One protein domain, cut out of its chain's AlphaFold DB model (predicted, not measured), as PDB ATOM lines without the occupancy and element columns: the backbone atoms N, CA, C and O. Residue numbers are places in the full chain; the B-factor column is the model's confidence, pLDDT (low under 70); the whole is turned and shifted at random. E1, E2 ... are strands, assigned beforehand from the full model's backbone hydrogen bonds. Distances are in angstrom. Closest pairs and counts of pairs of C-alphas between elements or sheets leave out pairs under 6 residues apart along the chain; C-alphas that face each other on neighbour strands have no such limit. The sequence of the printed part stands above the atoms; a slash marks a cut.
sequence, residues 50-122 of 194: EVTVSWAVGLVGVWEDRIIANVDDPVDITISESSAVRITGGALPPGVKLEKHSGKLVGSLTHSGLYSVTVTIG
ATOM      1  N   GLU A  50     334.302  97.248 131.355       91.44
ATOM      2  CA  GLU A  50     333.175  97.967 131.924       91.44
ATOM      3  C   GLU A  50     333.599  98.576 133.252       91.44
ATOM      4  O   GLU A  50     334.201  97.911 134.094       91.44
ATOM      5  N   VAL A  51     333.313  99.863 133.414       92.06
ATOM      6  CA  VAL A  51     333.639 100.626 134.613       92.06
ATOM      7  C   VAL A  51     332.348 101.226 135.136       92.06
ATOM      8  O   VAL A  51     331.680 102.000 134.449       92.06
ATOM      9  N   THR A  52     331.991 100.860 136.363       93.31
ATOM     10  CA  THR A  52     330.868 101.477 137.069       93.31
ATOM     11  C   THR A  52     331.408 102.512 138.034       93.31
ATOM     12  O   THR A  52     332.248 102.203 138.877       93.31
ATOM     13  N   VAL A  53     330.912 103.740 137.917       91.88
ATOM     14  CA  VAL A  53     331.258 104.836 138.820       91.88
ATOM     15  C   VAL A  53     329.991 105.280 139.533       91.88
ATOM     16  O   VAL A  53     328.972 105.570 138.905       91.88
ATOM     17  N   SER A  54     330.047 105.307 140.860       92.56
ATOM     18  CA  SER A  54     328.911 105.670 141.702       92.56
ATOM     19  C   SER A  54     329.280 106.825 142.619       92.56
ATOM     20  O   SER A  54     330.353 106.823 143.216       92.56
ATOM     21  N   TRP A  55     328.372 107.790 142.762       91.88
ATOM     22  CA  TRP A  55     328.552 108.970 143.608       91.88
ATOM     23  C   TRP A  55     327.474 109.062 144.683       91.88
ATOM     24  O   TRP A  55     326.318 108.676 144.470       91.88
ATOM     25  N   ALA A  56     327.854 109.617 145.826       91.25
ATOM     26  CA  ALA A  56     326.958 110.138 146.845       91.25
ATOM     27  C   ALA A  56     327.248 111.633 147.010       91.25
ATOM     28  O   ALA A  56     328.243 112.010 147.628       91.25
ATOM     29  N   VAL A  57     326.403 112.474 146.407       90.38
ATOM     30  CA  VAL A  57     326.628 113.922 146.316       90.38
ATOM     31  C   VAL A  57     325.836 114.649 147.394       90.38
ATOM     32  O   VAL A  57     324.608 114.573 147.406       90.38
ATOM     33  N   GLY A  58     326.515 115.377 148.282       84.50
ATOM     34  CA  GLY A  58     325.884 116.199 149.321       84.50
ATOM     35  C   GLY A  58     325.099 115.393 150.363       84.50
ATOM     36  O   GLY A  58     324.178 115.925 150.983       84.50
ATOM     37  N   LEU A  59     325.425 114.109 150.534       84.19
ATOM     38  CA  LEU A  59     324.766 113.210 151.478       84.19
ATOM     39  C   LEU A  59     325.708 112.845 152.623       84.19
ATOM     40  O   LEU A  59     326.842 112.429 152.404       84.19
ATOM     41  N   VAL A  60     325.200 112.941 153.850       76.94
ATOM     42  CA  VAL A  60     325.927 112.548 155.059       76.94
ATOM     43  C   VAL A  60     325.611 111.084 155.366       76.94
ATOM     44  O   VAL A  60     324.461 110.737 155.620       76.94
ATOM     45  N   GLY A  61     326.624 110.220 155.326       78.94
ATOM     46  CA  GLY A  61     326.492 108.789 155.601       78.94
ATOM     47  C   GLY A  61     327.749 108.011 155.217       78.94
ATOM     48  O   GLY A  61     328.629 108.545 154.544       78.94
ATOM     49  N   VAL A  62     327.830 106.752 155.651       73.38
ATOM     50  CA  VAL A  62     328.850 105.810 155.172       73.38
ATOM     51  C   VAL A  62     328.279 105.113 153.948       73.38
ATOM     52  O   VAL A  62     327.272 104.416 154.040       73.38
ATOM     53  N   TRP A  63     328.912 105.339 152.804       79.44
ATOM     54  CA  TRP A  63     328.533 104.729 151.540       79.44
ATOM     55  C   TRP A  63     329.683 103.844 151.086       79.44
ATOM     56  O   TRP A  63     330.740 104.345 150.706       79.44
ATOM     57  N   GLU A  64     329.490 102.532 151.160       76.06
ATOM     58  CA  GLU A  64     330.434 101.578 150.584       76.06
ATOM     59  C   GLU A  64     330.339 101.659 149.049       76.06
ATOM     60  O   GLU A  64     329.259 101.878 148.492       76.06
ATOM     61  N   ASP A  65     331.486 101.583 148.371       82.19
ATOM     62  CA  ASP A  65     331.616 101.602 146.904       82.19
ATOM     63  C   ASP A  65     331.091 102.858 146.180       82.19
ATOM     64  O   ASP A  65     330.780 102.831 144.983       82.19
ATOM     65  N   ARG A  66     331.006 103.999 146.880       87.25
ATOM     66  CA  ARG A  66     330.629 105.291 146.286       87.25
ATOM     67  C   ARG A  66     331.651 106.379 146.566       87.25
ATOM     68  O   ARG A  66     332.171 106.510 147.669       87.25
ATOM     69  N   ILE A  67     331.859 107.226 145.568       85.50
ATOM     70  CA  ILE A  67     332.612 108.467 145.701       85.50
ATOM     71  C   ILE A  67     331.737 109.459 146.468       85.50
ATOM     72  O   ILE A  67     330.691 109.891 145.978       85.50
ATOM     73  N   ILE A  68     332.157 109.801 147.683       88.38
ATOM     74  CA  ILE A  68     331.517 110.837 148.491       88.38
ATOM     75  C   ILE A  68     332.028 112.186 147.990       88.38
ATOM     76  O   ILE A  68     333.231 112.439 148.022       88.38
ATOM     77  N   ALA A  69     331.118 113.029 147.516       87.19
ATOM     78  CA  ALA A  69     331.439 114.347 146.985       87.19
ATOM     79  C   ALA A  69     330.389 115.374 147.426       87.19
ATOM     80  O   ALA A  69     329.273 115.021 147.812       87.19
ATOM     81  N   ASN A  70     330.731 116.651 147.387       88.31
ATOM     82  CA  ASN A  70     329.831 117.758 147.679       88.31
ATOM     83  C   ASN A  70     329.286 118.380 146.393       88.31
ATOM     84  O   ASN A  70     329.757 118.115 145.288       88.31
ATOM     85  N   VAL A  71     328.260 119.215 146.557       87.88
ATOM     86  CA  VAL A  71     327.825 120.103 145.478       87.88
ATOM     87  C   VAL A  71     328.973 121.070 145.165       87.88
ATOM     88  O   VAL A  71     329.645 121.536 146.081       87.88
ATOM     89  N   ASP A  72     329.190 121.323 143.879       89.56
ATOM     90  CA  ASP A  72     330.277 122.098 143.272       89.56
ATOM     91  C   ASP A  72     331.663 121.436 143.263       89.56
ATOM     92  O   ASP A  72     332.607 122.016 142.718       89.56
ATOM     93  N   ASP A  73     331.795 120.197 143.753       88.56
ATOM     94  CA  ASP A  73     333.065 119.478 143.640       88.56
ATOM     95  C   ASP A  73     333.384 119.167 142.162       88.56
ATOM     96  O   ASP A  73     332.511 118.688 141.416       88.56
ATOM     97  N   PRO A  74     334.627 119.433 141.711       91.19
ATOM     98  CA  PRO A  74     335.052 119.122 140.357       91.19
ATOM     99  C   PRO A  74     335.226 117.612 140.183       91.19
ATOM    100  O   PRO A  74     335.770 116.918 141.043       91.19
ATOM    101  N   VAL A  75     334.810 117.112 139.026       91.94
ATOM    102  CA  VAL A  75     335.010 115.725 138.605       91.94
ATOM    103  C   VAL A  75     336.016 115.725 137.459       91.94
ATOM    104  O   VAL A  75     335.814 116.424 136.471       91.94
ATOM    105  N   ASP A  76     337.089 114.949 137.602       92.94
ATOM    106  CA  ASP A  76     338.034 114.581 136.539       92.94
ATOM    107  C   ASP A  76     338.448 113.127 136.788       92.94
ATOM    108  O   ASP A  76     339.323 112.836 137.604       92.94
ATOM    109  N   ILE A  77     337.724 112.196 136.165       90.69
ATOM    110  CA  ILE A  77     337.971 110.757 136.292       90.69
ATOM    111  C   ILE A  77     338.295 110.206 134.908       90.69
ATOM    112  O   ILE A  77     337.440 110.202 134.021       90.69
ATOM    113  N   THR A  78     339.510 109.689 134.734       91.44
ATOM    114  CA  THR A  78     339.884 108.927 133.538       91.44
ATOM    115  C   THR A  78     339.249 107.540 133.582       91.44
ATOM    116  O   THR A  78     339.505 106.769 134.505       91.44
ATOM    117  N   ILE A  79     338.477 107.196 132.546       90.56
ATOM    118  CA  ILE A  79     337.969 105.833 132.327       90.56
ATOM    119  C   ILE A  79     338.902 105.055 131.394       90.56
ATOM    120  O   ILE A  79     339.264 103.918 131.682       90.56
ATOM    121  N   SER A  80     339.302 105.661 130.274       87.19
ATOM    122  CA  SER A  80     340.259 105.082 129.326       87.19
ATOM    123  C   SER A  80     341.014 106.191 128.603       87.19
ATOM    124  O   SER A  80     340.410 107.157 128.158       87.19
ATOM    125  N   GLU A  81     342.329 106.046 128.454       81.88
ATOM    126  CA  GLU A  81     343.173 107.028 127.753       81.88
ATOM    127  C   GLU A  81     343.229 106.770 126.230       81.88
ATOM    128  O   GLU A  81     343.489 107.673 125.429       81.88
ATOM    129  N   SER A  82     342.976 105.526 125.816       81.38
ATOM    130  CA  SER A  82     343.280 104.996 124.478       81.38
ATOM    131  C   SER A  82     342.056 104.555 123.686       81.38
ATOM    132  O   SER A  82     342.091 104.631 122.454       81.38
ATOM    133  N   SER A  83     340.993 104.110 124.355       86.50
ATOM    134  CA  SER A  83     339.844 103.456 123.722       86.50
ATOM    135  C   SER A  83     338.583 104.306 123.729       86.50
ATOM    136  O   SER A  83     338.436 105.260 124.494       86.50
ATOM    137  N   ALA A  84     337.662 103.964 122.826       86.81
ATOM    138  CA  ALA A  84     336.353 104.598 122.763       86.81
ATOM    139  C   ALA A  84     335.583 104.297 124.052       86.81
ATOM    140  O   ALA A  84     335.728 103.221 124.624       86.81
ATOM    141  N   VAL A  85     334.746 105.225 124.502       90.19
ATOM    142  CA  VAL A  85     333.940 105.058 125.716       90.19
ATOM    143  C   VAL A  85     332.495 105.437 125.443       90.19
ATOM    144  O   VAL A  85     332.208 106.367 124.682       90.19
ATOM    145  N   ARG A  86     331.564 104.717 126.066       89.56
ATOM    146  CA  ARG A  86     330.130 104.999 125.962       89.56
ATOM    147  C   ARG A  86     329.412 104.675 127.261       89.56
ATOM    148  O   ARG A  86     329.749 103.712 127.938       89.56
ATOM    149  N   ILE A  87     328.382 105.451 127.568       91.62
ATOM    150  CA  ILE A  87     327.484 105.162 128.686       91.62
ATOM    151  C   ILE A  87     326.511 104.075 128.234       91.62
ATOM    152  O   ILE A  87     325.854 104.223 127.203       91.62
ATOM    153  N   THR A  88     326.438 102.985 128.988       91.44
ATOM    154  CA  THR A  88     325.532 101.854 128.725       91.44
ATOM    155  C   THR A  88     324.431 101.730 129.763       91.44
ATOM    156  O   THR A  88     323.394 101.138 129.470       91.44
ATOM    157  N   GLY A  89     324.611 102.324 130.942       91.25
ATOM    158  CA  GLY A  89     323.623 102.267 132.009       91.25
ATOM    159  C   GLY A  89     323.769 103.394 133.021       91.25
ATOM    160  O   GLY A  89     324.801 104.060 133.107       91.25
ATOM    161  N   GLY A  90     322.710 103.584 133.804       91.50
ATOM    162  CA  GLY A  90     322.681 104.563 134.883       91.50
ATOM    163  C   GLY A  90     322.513 106.013 134.419       91.50
ATOM    164  O   GLY A  90     322.093 106.287 133.296       91.50
ATOM    165  N   ALA A  91     322.807 106.947 135.320       89.12
ATOM    166  CA  ALA A  91     322.679 108.382 135.100       89.12
ATOM    167  C   ALA A  91     323.904 109.119 135.646       89.12
ATOM    168  O   ALA A  91     324.322 108.896 136.786       89.12
ATOM    169  N   LEU A  92     324.451 110.021 134.830       91.31
ATOM    170  CA  LEU A  92     325.480 110.949 135.283       91.31
ATOM    171  C   LEU A  92     324.874 111.999 136.226       91.31
ATOM    172  O   LEU A  92     323.748 112.450 135.987       91.31
ATOM    173  N   PRO A  93     325.616 112.424 137.263       91.06
ATOM    174  CA  PRO A  93     325.247 113.600 138.034       91.06
ATOM    175  C   PRO A  93     325.068 114.833 137.128       91.06
ATOM    176  O   PRO A  93     325.858 115.027 136.197       91.06
ATOM    177  N   PRO A  94     324.083 115.707 137.396       91.44
ATOM    178  CA  PRO A  94     323.922 116.953 136.658       91.44
ATOM    179  C   PRO A  94     325.190 117.816 136.705       91.44
ATOM    180  O   PRO A  94     325.692 118.130 137.784       91.44
ATOM    181  N   GLY A  95     325.674 118.230 135.531       89.31
ATOM    182  CA  GLY A  95     326.901 119.021 135.371       89.31
ATOM    183  C   GLY A  95     328.153 118.196 135.050       89.31
ATOM    184  O   GLY A  95     329.157 118.773 134.638       89.31
ATOM    185  N   VAL A  96     328.077 116.863 135.135       93.00
ATOM    186  CA  VAL A  96     329.124 115.942 134.669       93.00
ATOM    187  C   VAL A  96     328.782 115.438 133.269       93.00
ATOM    188  O   VAL A  96     327.647 115.048 132.988       93.00
ATOM    189  N   LYS A  97     329.777 115.414 132.386       92.50
ATOM    190  CA  LYS A  97     329.678 114.870 131.029       92.50
ATOM    191  C   LYS A  97     330.807 113.873 130.772       92.50
ATOM    192  O   LYS A  97     331.892 113.985 131.336       92.50
ATOM    193  N   LEU A  98     330.549 112.915 129.887       91.19
ATOM    194  CA  LEU A  98     331.583 112.048 129.333       91.19
ATOM    195  C   LEU A  98     332.198 112.725 128.108       91.19
ATOM    196  O   LEU A  98     331.514 112.934 127.104       91.19
ATOM    197  N   GLU A  99     333.483 113.043 128.179       88.94
ATOM    198  CA  GLU A  99     334.276 113.411 127.012       88.94
ATOM    199  C   GLU A  99     334.764 112.133 126.322       88.94
ATOM    200  O   GLU A  99     335.414 111.285 126.936       88.94
ATOM    201  N   LYS A 100     334.364 111.952 125.053       84.62
ATOM    202  CA  LYS A 100     334.602 110.713 124.288       84.62
ATOM    203  C   LYS A 100     335.977 110.663 123.602       84.62
ATOM    204  O   LYS A 100     336.654 109.635 123.652       84.62
ATOM    205  N   HIS A 101     336.435 111.771 123.010       79.69
ATOM    206  CA  HIS A 101     337.876 112.086 122.974       79.69
ATOM    207  C   HIS A 101     338.347 112.186 124.437       79.69
ATOM    208  O   HIS A 101     337.503 112.266 125.280       79.69
ATOM    209  N   SER A 102     339.603 112.226 124.845       83.75
ATOM    210  CA  SER A 102     340.040 112.105 126.264       83.75
ATOM    211  C   SER A 102     339.593 110.852 127.064       83.75
ATOM    212  O   SER A 102     340.439 110.284 127.737       83.75
ATOM    213  N   GLY A 103     338.354 110.358 126.951       86.19
ATOM    214  CA  GLY A 103     337.841 109.197 127.685       86.19
ATOM    215  C   GLY A 103     337.641 109.469 129.179       86.19
ATOM    216  O   GLY A 103     337.798 108.573 130.018       86.19
ATOM    217  N   LYS A 104     337.313 110.723 129.506       91.81
ATOM    218  CA  LYS A 104     337.199 111.237 130.871       91.81
ATOM    219  C   LYS A 104     335.778 111.653 131.216       91.81
ATOM    220  O   LYS A 104     335.041 112.186 130.387       91.81
ATOM    221  N   LEU A 105     335.412 111.464 132.476       92.81
ATOM    222  CA  LEU A 105     334.258 112.116 133.078       92.81
ATOM    223  C   LEU A 105     334.711 113.446 133.661       92.81
ATOM    224  O   LEU A 105     335.523 113.458 134.586       92.81
ATOM    225  N   VAL A 106     334.186 114.542 133.117       93.19
ATOM    226  CA  VAL A 106     334.553 115.898 133.533       93.19
ATOM    227  C   VAL A 106     333.329 116.752 133.837       93.19
ATOM    228  O   VAL A 106     332.269 116.580 133.229       93.19
ATOM    229  N   GLY A 107     333.477 117.699 134.758       91.44
ATOM    230  CA  GLY A 107     332.445 118.685 135.077       91.44
ATOM    231  C   GLY A 107     332.406 119.037 136.556       91.44
ATOM    232  O   GLY A 107     333.378 118.819 137.273       91.44
ATOM    233  N   SER A 108     331.278 119.572 137.013       92.88
ATOM    234  CA  SER A 108     331.029 119.847 138.430       92.88
ATOM    235  C   SER A 108     329.688 119.268 138.863       92.88
ATOM    236  O   SER A 108     328.729 119.213 138.089       92.88
ATOM    237  N   LEU A 109     329.623 118.799 140.105       90.75
ATOM    238  CA  LEU A 109     328.420 118.191 140.668       90.75
ATOM    239  C   LEU A 109     327.436 119.278 141.103       90.75
ATOM    240  O   LEU A 109     327.594 119.866 142.161       90.75
ATOM    241  N   THR A 110     326.402 119.559 140.314       91.00
ATOM    242  CA  THR A 110     325.504 120.704 140.601       91.00
ATOM    243  C   THR A 110     324.319 120.376 141.509       91.00
ATOM    244  O   THR A 110     323.680 121.280 142.039       91.00
ATOM    245  N   HIS A 111     323.990 119.094 141.682       91.00
ATOM    246  CA  HIS A 111     322.822 118.657 142.448       91.00
ATOM    247  C   HIS A 111     323.189 117.522 143.397       91.00
ATOM    248  O   HIS A 111     323.933 116.609 143.033       91.00
ATOM    249  N   SER A 112     322.639 117.570 144.612       90.75
ATOM    250  CA  SER A 112     322.778 116.493 145.586       90.75
ATOM    251  C   SER A 112     321.913 115.292 145.205       90.75
ATOM    252  O   SER A 112     320.817 115.428 144.658       90.75
ATOM    253  N   GLY A 113     322.411 114.094 145.495       89.38
ATOM    254  CA  GLY A 113     321.735 112.855 145.137       89.38
ATOM    255  C   GLY A 113     322.671 111.658 145.030       89.38
ATOM    256  O   GLY A 113     323.897 111.770 145.104       89.38
ATOM    257  N   LEU A 114     322.062 110.487 144.857       91.69
ATOM    258  CA  LEU A 114     322.768 109.253 144.540       91.69
ATOM    259  C   LEU A 114     322.764 109.059 143.029       91.69
ATOM    260  O   LEU A 114     321.704 108.945 142.415       91.69
ATOM    261  N   TYR A 115     323.954 108.958 142.454       92.88
ATOM    262  CA  TYR A 115     324.137 108.713 141.028       92.88
ATOM    263  C   TYR A 115     324.971 107.455 140.839       92.88
ATOM    264  O   TYR A 115     325.810 107.115 141.674       92.88
ATOM    265  N   SER A 116     324.707 106.725 139.768       93.38
ATOM    266  CA  SER A 116     325.501 105.573 139.360       93.38
ATOM    267  C   SER A 116     325.459 105.527 137.850       93.38
ATOM    268  O   SER A 116     324.377 105.637 137.273       93.38
ATOM    269  N   VAL A 117     326.625 105.432 137.224       94.62
ATOM    270  CA  VAL A 117     326.777 105.335 135.778       94.62
ATOM    271  C   VAL A 117     327.639 104.129 135.458       94.62
ATOM    272  O   VAL A 117     328.655 103.879 136.108       94.62
ATOM    273  N   THR A 118     327.247 103.411 134.419       94.88
ATOM    274  CA  THR A 118     328.027 102.321 133.856       94.88
ATOM    275  C   THR A 118     328.551 102.767 132.502       94.88
ATOM    276  O   THR A 118     327.784 103.143 131.607       94.88
ATOM    277  N   VAL A 119     329.876 102.776 132.374       93.31
ATOM    278  CA  VAL A 119     330.591 103.158 131.160       93.31
ATOM    279  C   VAL A 119     331.269 101.920 130.596       93.31
ATOM    280  O   VAL A 119     332.094 101.289 131.255       93.31
ATOM    281  N   THR A 120     330.948 101.582 129.353       92.38
ATOM    282  CA  THR A 120     331.652 100.538 128.612       92.38
ATOM    283  C   THR A 120     332.788 101.155 127.807       92.38
ATOM    284  O   THR A 120     332.590 102.117 127.056       92.38
ATOM    285  N   ILE A 121     333.967 100.556 127.935       91.50
ATOM    286  CA  ILE A 121     335.146 100.820 127.121       91.50
ATOM    287  C   ILE A 121     335.012  99.971 125.853       91.50
ATOM    288  O   ILE A 121     334.951  98.742 125.896       91.50
ATOM    289  N   GLY A 122     334.875 100.649 124.724       88.00
ATOM    290  CA  GLY A 122     334.754 100.085 123.389       88.00
ATOM    291  C   GLY A 122     333.810 100.899 122.493       88.00
ATOM    292  O   GLY A 122     333.015 101.719 122.972       88.00
TER     293      GLY A 122
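Overview. This is residues 50 to 122 of the 194 residues of an uncharacterized protein of Corynebacterium glutamicum (UniProt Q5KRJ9). Two small, strongly unequal parts make a sandwich: a twisted sheet of four strands, E2, E1, E7 and E4, faces a sheet of three, E3, E6 and E5, with the strands of both running roughly lengthwise. The chain passes several times from one sheet to the other, and the link of residues 58 to 66 loops out at one end. The printed part has 73 residues with seven named strands, E1 to E7 in order along the chain, and no named helix; the class is all strand. The larger sheet, in the order E2, E1, E7, E4, is mixed, and the smaller, in the order E3, E6, E5, is antiparallel. The whole is compact, with a radius of gyration of the C-alphas of 11.8 A, and elongated, spanning 36 by 21 by 16 A.

Arrangement. In the larger sheet, E1, residues 50 to 57, and E7, residues 113 to 121, are antiparallel inner strands at 164 degrees; N 53 and O 117 are 2.9 A apart, within hydrogen-bond range. E2, residues 67 to 69, is an edge strand parallel to E1 at 33 degrees, with N 67 and O 54 within hydrogen-bond range at 2.8 A. The other edge strand, E4, residues 85 to 91, is antiparallel to E7 at 153 degrees, with N 120 and O 86 at 2.8 A. From edge to edge of this sheet the strands' lines turn by 70 degrees. In the smaller sheet, E6, residues 104 to 108, is the inner strand. It is antiparallel to E3, residues 74 to 78, at 176 degrees, with N 105 and O 77 at 2.8 A. E5, residues 96 to 99, forms a hairpin with E6, antiparallel at 152 degrees, with N 99 and O 104 at 2.8 A. Between the sheets, the closest C-alphas of E4 and E5 are those of Arg 86 and Leu 98, 7.9 A apart. E1 and E6 are apart, and E5 and E7 are apart.

Along the chain. E1 begins at C-alpha 50, (333.175, 97.967, 131.924), and is 22.5 A long. E7, the longest strand, measures 25.5 A and ends at C-alpha 121, (335.146, 100.820, 127.121). E4 measures 15.0 A, E3 13.2 A and E6 13.0 A; E3 begins at C-alpha 74, (335.052, 119.122, 140.357). E5 measures 9.6 A and E2 6.1 A.

Size, cuts and confidence. The two C-alphas farthest apart are those of Val 60 and Ser 82, at 36.0 A. The printed part has no cut and no long link. The links E1 to E2 and E3 to E4 are short, and the others are tight. The mean pLDDT of the printed part is 88.9, and no printed residue is under 70.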